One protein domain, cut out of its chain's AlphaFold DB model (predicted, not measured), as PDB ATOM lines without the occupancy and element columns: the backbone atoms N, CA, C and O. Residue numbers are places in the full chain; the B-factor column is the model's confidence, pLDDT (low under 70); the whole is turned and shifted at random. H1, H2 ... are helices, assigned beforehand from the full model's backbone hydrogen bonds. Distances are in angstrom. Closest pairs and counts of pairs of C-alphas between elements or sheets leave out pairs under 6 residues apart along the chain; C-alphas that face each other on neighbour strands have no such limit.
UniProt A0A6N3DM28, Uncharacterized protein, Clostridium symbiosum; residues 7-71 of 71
ATOM      1  N   ALA A   7     152.397  85.527 -11.256       58.59
ATOM      2  CA  ALA A   7     151.066  84.959 -11.009       58.59
ATOM      3  C   ALA A   7     150.520  85.296  -9.605       58.59
ATOM      4  O   ALA A   7     149.320  85.525  -9.425       58.59
ATOM      5  N   PHE A   8     151.401  85.383  -8.603       59.16
ATOM      6  CA  PHE A   8     151.007  85.625  -7.213       59.16
ATOM      7  C   PHE A   8     150.565  87.081  -6.971       59.16
ATOM      8  O   PHE A   8     149.509  87.326  -6.386       59.16
ATOM      9  N   MET A   9     151.301  88.064  -7.508       60.56
ATOM     10  CA  MET A   9     150.927  89.485  -7.409       60.56
ATOM     11  C   MET A   9     149.645  89.822  -8.186       60.56
ATOM     12  O   MET A   9     148.830  90.614  -7.708       60.56
ATOM     13  N   ALA A  10     149.431  89.207  -9.355       59.84
ATOM     14  CA  ALA A  10     148.201  89.387 -10.127       59.84
ATOM     15  C   ALA A  10     146.965  88.879  -9.358       59.84
ATOM     16  O   ALA A  10     145.933  89.554  -9.309       59.84
ATOM     17  N   SER A  11     147.102  87.733  -8.687       60.56
ATOM     18  CA  SER A  11     146.041  87.130  -7.872       60.56
ATOM     19  C   SER A  11     145.718  87.981  -6.640       60.56
ATOM     20  O   SER A  11     144.549  88.242  -6.348       60.56
ATOM     21  N   ALA A  12     146.742  88.520  -5.972       60.22
ATOM     22  CA  ALA A  12     146.575  89.417  -4.831       60.22
ATOM     23  C   ALA A  12     145.873  90.737  -5.207       60.22
ATOM     24  O   ALA A  12     145.028  91.230  -4.458       60.22
ATOM     25  N   LYS A  13     146.168  91.304  -6.387       60.50
ATOM     26  CA  LYS A  13     145.523  92.536  -6.876       60.50
ATOM     27  C   LYS A  13     144.051  92.317  -7.252       60.50
ATOM     28  O   LYS A  13     143.232  93.208  -7.024       60.50
ATOM     29  N   LYS A  14     143.701  91.137  -7.777       60.69
ATOM     30  CA  LYS A  14     142.309  90.742  -8.058       60.69
ATOM     31  C   LYS A  14     141.516  90.495  -6.767       60.69
ATOM     32  O   LYS A  14     140.406  91.007  -6.645       60.69
ATOM     33  N   SER A  15     142.120  89.817  -5.788       57.84
ATOM     34  CA  SER A  15     141.515  89.550  -4.474       57.84
ATOM     35  C   SER A  15     141.193  90.838  -3.704       57.84
ATOM     36  O   SER A  15     140.066  91.021  -3.249       57.84
ATOM     37  N   LYS A  16     142.116  91.814  -3.672       59.56
ATOM     38  CA  LYS A  16     141.872  93.121  -3.029       59.56
ATOM     39  C   LYS A  16     140.723  93.912  -3.671       59.56
ATOM     40  O   LYS A  16     139.975  94.575  -2.961       59.56
ATOM     41  N   ARG A  17     140.554  93.833  -4.999       57.84
ATOM     42  CA  ARG A  17     139.417  94.467  -5.697       57.84
ATOM     43  C   ARG A  17     138.084  93.802  -5.359       57.84
ATOM     44  O   ARG A  17     137.106  94.510  -5.158       57.84
ATOM     45  N   GLN A  18     138.054  92.474  -5.276       57.50
ATOM     46  CA  GLN A  18     136.843  91.741  -4.896       57.50
ATOM     47  C   GLN A  18     136.468  91.973  -3.427       57.50
ATOM     48  O   GLN A  18     135.293  92.132  -3.118       57.50
ATOM     49  N   GLN A  19     137.445  92.084  -2.523       58.03
ATOM     50  CA  GLN A  19     137.178  92.428  -1.123       58.03
ATOM     51  C   GLN A  19     136.629  93.853  -0.957       58.03
ATOM     52  O   GLN A  19     135.712  94.050  -0.166       58.03
ATOM     53  N   ALA A  20     137.104  94.825  -1.746       56.84
ATOM     54  CA  ALA A  20     136.550  96.183  -1.733       56.84
ATOM     55  C   ALA A  20     135.075  96.228  -2.182       56.84
ATOM     56  O   ALA A  20     134.298  97.012  -1.647       56.84
ATOM     57  N   SER A  21     134.658  95.360  -3.113       55.34
ATOM     58  CA  SER A  21     133.247  95.255  -3.516       55.34
ATOM     59  C   SER A  21     132.345  94.544  -2.499       55.34
ATOM     60  O   SER A  21     131.133  94.669  -2.600       55.34
ATOM     61  N   ILE A  22     132.911  93.815  -1.529       56.41
ATOM     62  CA  ILE A  22     132.151  93.093  -0.489       56.41
ATOM     63  C   ILE A  22     131.863  93.993   0.728       56.41
ATOM     64  O   ILE A  22     130.941  93.726   1.491       56.41
ATOM     65  N   GLN A  23     132.627  95.075   0.919       54.44
ATOM     66  CA  GLN A  23     132.524  95.922   2.113       54.44
ATOM     67  C   GLN A  23     131.386  96.955   2.057       54.44
ATOM     68  O   GLN A  23     131.042  97.547   3.079       54.44
ATOM     69  N   HIS A  24     130.767  97.147   0.894       55.03
ATOM     70  CA  HIS A  24     129.578  97.975   0.749       55.03
ATOM     71  C   HIS A  24     128.376  97.062   0.550       55.03
ATOM     72  O   HIS A  24     128.196  96.500  -0.529       55.03
ATOM     73  N   ALA A  25     127.568  96.901   1.601       54.06
ATOM     74  CA  ALA A  25     126.207  96.404   1.457       54.06
ATOM     75  C   ALA A  25     125.535  97.248   0.368       54.06
ATOM     76  O   ALA A  25     125.377  98.458   0.530       54.06
ATOM     77  N   GLN A  26     125.251  96.625  -0.776       57.94
ATOM     78  CA  GLN A  26     124.465  97.257  -1.824       57.94
ATOM     79  C   GLN A  26     123.083  97.487  -1.202       57.94
ATOM     80  O   GLN A  26     122.481  96.506  -0.759       57.94
ATOM     81  N   PRO A  27     122.607  98.736  -1.065       57.09
ATOM     82  CA  PRO A  27     121.221  98.957  -0.676       57.09
ATOM     83  C   PRO A  27     120.310  98.190  -1.647       57.09
ATOM     84  O   PRO A  27     120.690  98.004  -2.803       57.09
ATOM     85  N   GLU A  28     119.142  97.723  -1.189       57.81
ATOM     86  CA  GLU A  28     118.075  97.300  -2.104       57.81
ATOM     87  C   GLU A  28     117.744  98.511  -2.979       57.81
ATOM     88  O   GLU A  28     117.090  99.457  -2.550       57.81
ATOM     89  N   VAL A  29     118.329  98.538  -4.171       61.41
ATOM     90  CA  VAL A  29     117.985  99.496  -5.209       61.41
ATOM     91  C   VAL A  29     116.897  98.808  -6.010       61.41
ATOM     92  O   VAL A  29     117.112  97.673  -6.444       61.41
ATOM     93  N   ASP A  30     115.756  99.470  -6.195       69.38
ATOM     94  CA  ASP A  30     114.738  99.013  -7.141       69.38
ATOM     95  C   ASP A  30     115.394  98.613  -8.471       69.38
ATOM     96  O   ASP A  30     116.410  99.193  -8.878       69.38
ATOM     97  N   GLU A  31     114.834  97.614  -9.157       82.50
ATOM     98  CA  GLU A  31     115.352  97.164 -10.449       82.50
ATOM     99  C   GLU A  31     115.226  98.286 -11.494       82.50
ATOM    100  O   GLU A  31     114.208  98.455 -12.164       82.50
ATOM    101  N   LEU A  32     116.284  99.089 -11.632       82.50
ATOM    102  CA  LEU A  32     116.340 100.183 -12.592       82.50
ATOM    103  C   LEU A  32     116.594  99.644 -14.003       82.50
ATOM    104  O   LEU A  32     117.580  98.950 -14.260       82.50
ATOM    105  N   VAL A  33     115.749 100.051 -14.950       89.25
ATOM    106  CA  VAL A  33     115.934  99.769 -16.379       89.25
ATOM    107  C   VAL A  33     116.497 100.999 -17.087       89.25
ATOM    108  O   VAL A  33     115.945 102.095 -17.013       89.25
ATOM    109  N   CYS A  34     117.592 100.816 -17.827       90.25
ATOM    110  CA  CYS A  34     118.168 101.876 -18.651       90.25
ATOM    111  C   CYS A  34     117.371 102.059 -19.949       90.25
ATOM    112  O   CYS A  34     117.263 101.133 -20.754       90.25
ATOM    113  N   ILE A  35     116.902 103.282 -20.199       89.75
ATOM    114  CA  ILE A  35     116.270 103.676 -21.463       89.75
ATOM    115  C   ILE A  35     117.124 104.712 -22.200       89.75
ATOM    116  O   ILE A  35     117.722 105.597 -21.591       89.75
ATOM    117  N   ASN A  36     117.167 104.625 -23.531       93.06
ATOM    118  CA  ASN A  36     117.817 105.627 -24.374       93.06
ATOM    119  C   ASN A  36     116.761 106.561 -24.967       93.06
ATOM    120  O   ASN A  36     115.954 106.138 -25.792       93.06
ATOM    121  N   VAL A  37     116.790 107.838 -24.586       91.12
ATOM    122  CA  VAL A  37     115.829 108.852 -25.048       91.12
ATOM    123  C   VAL A  37     116.546 109.915 -25.878       91.12
ATOM    124  O   VAL A  37     117.630 110.378 -25.523       91.12
ATOM    125  N   ARG A  38     115.939 110.324 -26.997       95.81
ATOM    126  CA  ARG A  38     116.418 111.460 -27.793       95.81
ATOM    127  C   ARG A  38     115.762 112.741 -27.298       95.81
ATOM    128  O   ARG A  38     114.541 112.827 -27.254       95.81
ATOM    129  N   ILE A  39     116.575 113.748 -26.996       94.56
ATOM    130  CA  ILE A  39     116.111 115.070 -26.572       94.56
ATOM    131  C   ILE A  39     116.668 116.162 -27.492       94.56
ATOM    132  O   ILE A  39     117.743 115.987 -28.077       94.56
ATOM    133  N   PRO A  40     115.986 117.313 -27.618       97.94
ATOM    134  CA  PRO A  40     116.546 118.471 -28.301       97.94
ATOM    135  C   PRO A  40     117.876 118.914 -27.676       97.94
ATOM    136  O   PRO A  40     118.034 118.909 -26.453       97.94
ATOM    137  N   LYS A  41     118.819 119.383 -28.504       96.88
ATOM    138  CA  LYS A  41     120.131 119.872 -28.034       96.88
ATOM    139  C   LYS A  41     120.000 120.996 -27.003       96.88
ATOM    140  O   LYS A  41     120.750 121.028 -26.032       96.88
ATOM    141  N   SER A  42     119.025 121.886 -27.187       97.19
ATOM    142  CA  SER A  42     118.732 122.963 -26.238       97.19
ATOM    143  C   SER A  42     118.333 122.428 -24.860       97.19
ATOM    144  O   SER A  42     118.776 122.969 -23.853       97.19
ATOM    145  N   MET A  43     117.552 121.345 -24.802       96.06
ATOM    146  CA  MET A  43     117.183 120.687 -23.544       96.06
ATOM    147  C   MET A  43     118.378 120.012 -22.890       96.06
ATOM    148  O   MET A  43     118.578 120.187 -21.693       96.06
ATOM    149  N   HIS A  44     119.224 119.333 -23.668       95.00
ATOM    150  CA  HIS A  44     120.461 118.763 -23.137       95.00
ATOM    151  C   HIS A  44     121.319 119.833 -22.443       95.00
ATOM    152  O   HIS A  44     121.769 119.627 -21.322       95.00
ATOM    153  N   THR A  45     121.491 121.002 -23.064       96.19
ATOM    154  CA  THR A  45     122.224 122.121 -22.457       96.19
ATOM    155  C   THR A  45     121.573 122.612 -21.161       96.19
ATOM    156  O   THR A  45     122.276 122.800 -20.172       96.19
ATOM    157  N   LYS A  46     120.242 122.771 -21.124       95.38
ATOM    158  CA  LYS A  46     119.538 123.188 -19.898       95.38
ATOM    159  C   LYS A  46     119.682 122.177 -18.761       95.38
ATOM    160  O   LYS A  46     119.891 122.584 -17.627       95.38
ATOM    161  N   LEU A  47     119.639 120.878 -19.059       93.75
ATOM    162  CA  LEU A  47     119.846 119.822 -18.060       93.75
ATOM    163  C   LEU A  47     121.248 119.884 -17.439       93.75
ATOM    164  O   LEU A  47     121.399 119.676 -16.237       93.75
ATOM    165  N   GLN A  48     122.271 120.210 -18.237       93.50
ATOM    166  CA  GLN A  48     123.633 120.391 -17.724       93.50
ATOM    167  C   GLN A  48     123.734 121.604 -16.792       93.50
ATOM    168  O   GLN A  48     124.376 121.505 -15.749       93.50
ATOM    169  N   TYR A  49     123.083 122.723 -17.129       96.00
ATOM    170  CA  TYR A  49     123.046 123.890 -16.243       96.00
ATOM    171  C   TYR A  49     122.296 123.601 -14.945       96.00
ATOM    172  O   TYR A  49     122.841 123.857 -13.878       96.00
ATOM    173  N   HIS A  50     121.126 122.958 -15.019       94.19
ATOM    174  CA  HIS A  50     120.351 122.565 -13.836       94.19
ATOM    175  C   HIS A  50     121.178 121.737 -12.853       94.19
ATOM    176  O   HIS A  50     121.151 121.985 -11.649       94.19
ATOM    177  N   LYS A  51     121.965 120.781 -13.359       93.81
ATOM    178  CA  LYS A  51     122.876 119.976 -12.537       93.81
ATOM    179  C   LYS A  51     123.907 120.837 -11.800       93.81
ATOM    180  O   LYS A  51     124.212 120.557 -10.646       93.81
ATOM    181  N   VAL A  52     124.471 121.847 -12.461       94.12
ATOM    182  CA  VAL A  52     125.461 122.753 -11.853       94.12
ATOM    183  C   VAL A  52     124.807 123.671 -10.820       94.12
ATOM    184  O   VAL A  52     125.388 123.903  -9.766       94.12
ATOM    185  N   GLU A  53     123.606 124.167 -11.107       95.44
ATOM    186  CA  GLU A  53     122.881 125.113 -10.253       95.44
ATOM    187  C   GLU A  53     122.311 124.458  -8.990       95.44
ATOM    188  O   GLU A  53     122.372 125.041  -7.910       95.44
ATOM    189  N   THR A  54     121.766 123.247  -9.110       94.38
ATOM    190  CA  THR A  54     121.045 122.570  -8.017       94.38
ATOM    191  C   THR A  54     121.844 121.455  -7.348       94.38
ATOM    192  O   THR A  54     121.490 121.012  -6.258       94.38
ATOM    193  N   GLY A  55     122.902 120.958  -7.997       92.56
ATOM    194  CA  GLY A  55     123.607 119.745  -7.581       92.56
ATOM    195  C   GLY A  55     122.826 118.445  -7.829       92.56
ATOM    196  O   GLY A  55     123.352 117.363  -7.559       92.56
ATOM    197  N   GLU A  56     121.601 118.515  -8.361       92.12
ATOM    198  CA  GLU A  56     120.764 117.351  -8.662       92.12
ATOM    199  C   GLU A  56     121.325 116.589  -9.876       92.12
ATOM    200  O   GLU A  56     121.619 117.160 -10.931       92.12
ATOM    201  N   ASN A  57     121.481 115.268  -9.749       90.25
ATOM    202  CA  ASN A  57     121.875 114.429 -10.880       90.25
ATOM    203  C   ASN A  57     120.712 114.317 -11.882       90.25
ATOM    204  O   ASN A  57     119.555 114.199 -11.491       90.25
ATOM    205  N   MET A  58     121.033 114.270 -13.176       90.88
ATOM    206  CA  MET A  58     120.064 114.066 -14.254       90.88
ATOM    207  C   MET A  58     119.144 112.858 -14.036       90.88
ATOM    208  O   MET A  58     117.956 112.975 -14.310       90.88
ATOM    209  N   THR A  59     119.647 111.724 -13.533       91.00
ATOM    210  CA  THR A  59     118.800 110.546 -13.259       91.00
ATOM    211  C   THR A  59     117.744 110.847 -12.196       91.00
ATOM    212  O   THR A  59     116.588 110.485 -12.371       91.00
ATOM    213  N   VAL A  60     118.124 111.557 -11.129       92.62
ATOM    214  CA  VAL A  60     117.210 111.941 -10.041       92.62
ATOM    215  C   VAL A  60     116.162 112.924 -10.552       92.62
ATOM    216  O   VAL A  60     114.974 112.719 -10.331       92.62
ATOM    217  N   LEU A  61     116.596 113.929 -11.318       93.88
ATOM    218  CA  LEU A  61     115.698 114.887 -11.957       93.88
ATOM    219  C   LEU A  61     114.676 114.185 -12.861       93.88
ATOM    220  O   LEU A  61     113.488 114.480 -12.788       93.88
ATOM    221  N   ILE A  62     115.129 113.268 -13.721       92.88
ATOM    222  CA  ILE A  62     114.254 112.554 -14.657       92.88
ATOM    223  C   ILE A  62     113.255 111.682 -13.895       92.88
ATOM    224  O   ILE A  62     112.066 111.769 -14.183       92.88
ATOM    225  N   ASN A  63     113.704 110.903 -12.909       92.12
ATOM    226  CA  ASN A  63     112.809 110.060 -12.115       92.12
ATOM    227  C   ASN A  63     111.765 110.897 -11.371       92.12
ATOM    228  O   ASN A  63     110.583 110.602 -11.471       92.12
ATOM    229  N   ARG A  64     112.170 112.007 -10.741       94.12
ATOM    230  CA  ARG A  64     111.250 112.925 -10.052       94.12
ATOM    231  C   ARG A  64     110.198 113.521 -10.987       94.12
ATOM    232  O   ARG A  64     109.052 113.690 -10.590       94.12
ATOM    233  N   LEU A  65     110.582 113.880 -12.215       93.56
ATOM    234  CA  LEU A  65     109.642 114.399 -13.212       93.56
ATOM    235  C   LEU A  65     108.691 113.313 -13.726       93.56
ATOM    236  O   LEU A  65     107.522 113.604 -13.948       93.56
ATOM    237  N   LEU A  66     109.177 112.083 -13.908       93.38
ATOM    238  CA  LEU A  66     108.346 110.948 -14.313       93.38
ATOM    239  C   LEU A  66     107.361 110.554 -13.207       93.38
ATOM    240  O   LEU A  66     106.185 110.364 -13.490       93.38
ATOM    241  N   GLU A  67     107.815 110.486 -11.957       93.38
ATOM    242  CA  GLU A  67     106.950 110.260 -10.796       93.38
ATOM    243  C   GLU A  67     105.886 111.353 -10.691       93.38
ATOM    244  O   GLU A  67     104.719 111.037 -10.544       93.38
ATOM    245  N   ALA A  68     106.245 112.630 -10.847       95.75
ATOM    246  CA  ALA A  68     105.267 113.718 -10.785       95.75
ATOM    247  C   ALA A  68     104.198 113.675 -11.897       95.75
ATOM    248  O   ALA A  68     103.120 114.229 -11.705       95.75
ATOM    249  N   GLU A  69     104.493 113.064 -13.048       95.94
ATOM    250  CA  GLU A  69     103.548 112.932 -14.167       95.94
ATOM    251  C   GLU A  69     102.648 111.691 -14.037       95.94
ATOM    252  O   GLU A  69     101.507 111.709 -14.495       95.94
ATOM    253  N   PHE A  70     103.159 110.606 -13.445       92.94
ATOM    254  CA  PHE A  70     102.496 109.295 -13.426       92.94
ATOM    255  C   PHE A  70     102.087 108.788 -12.029       92.94
ATOM    256  O   PHE A  70     101.535 107.687 -11.949       92.94
ATOM    257  N   ALA A  71     102.352 109.539 -10.956       72.06
ATOM    258  CA  ALA A  71     101.871 109.265  -9.593       72.06
ATOM    259  C   ALA A  71     100.474 109.854  -9.347       72.06
ATOM    260  O   ALA A  71      99.690 109.181  -8.638       72.06
TER     261      ALA A  71
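This is residues 7 to 71 of the 71 residues of an uncharacterized protein of Clostridium symbiosum (UniProt A0A6N3DM28). A lone helix, H1, sticks out at one end of an elongated model, and a long strap with no named element, residues 23 to 40, joins it to two helices, H2 and H3, that make an L-shaped corner at the other end. The printed part has 65 residues with three named helices, in the order H1, H2, H3, and no named strand; the class is all helix. The whole is extended, with a radius of gyration of the C-alphas of 19.0 A, and the C-alphas span 53 by 27 by 23 A.

H1 is residues 7 to 22, from C-alpha 7 at (151.066, 84.959, -11.009), and measures 23.1 A from first to last C-alpha. After residues 23 to 40 comes H2, residues 41 to 54, which begins at C-alpha 41 at (120.131, 119.872, -28.034) and measures 20.2 A. H3 is residues 58 to 70, measures 18.2 A and ends at C-alpha 70 at (102.496, 109.295, -13.426).

H1 is apart from H2 and from H3. H2 and H3 are close but not clearly touching, with 2 pairs of C-alphas within 8 A; their closest C-alphas, those of Lys 51 and Met 58, are 6.8 A apart. Their lines are about perpendicular, at 77 degrees, and their centres are 14.9 A apart. In H1, H2 and H3, every O i to N i+4 pair is within hydrogen-bond range.

The two C-alphas farthest apart, those of Ala 7 and Glu 69, are 55.2 A apart. The link from H1 to H2 is long, with 18 residues, and the link from H2 to H3 is tight, with 3 residues. Residues 7 to 46 and residues 63 to 71 stand free. The printed part has no cut and ends at Ala 71, the chain's last residue. The mean pLDDT of the printed part is 80.1, and residues 7 to 30 are under 70.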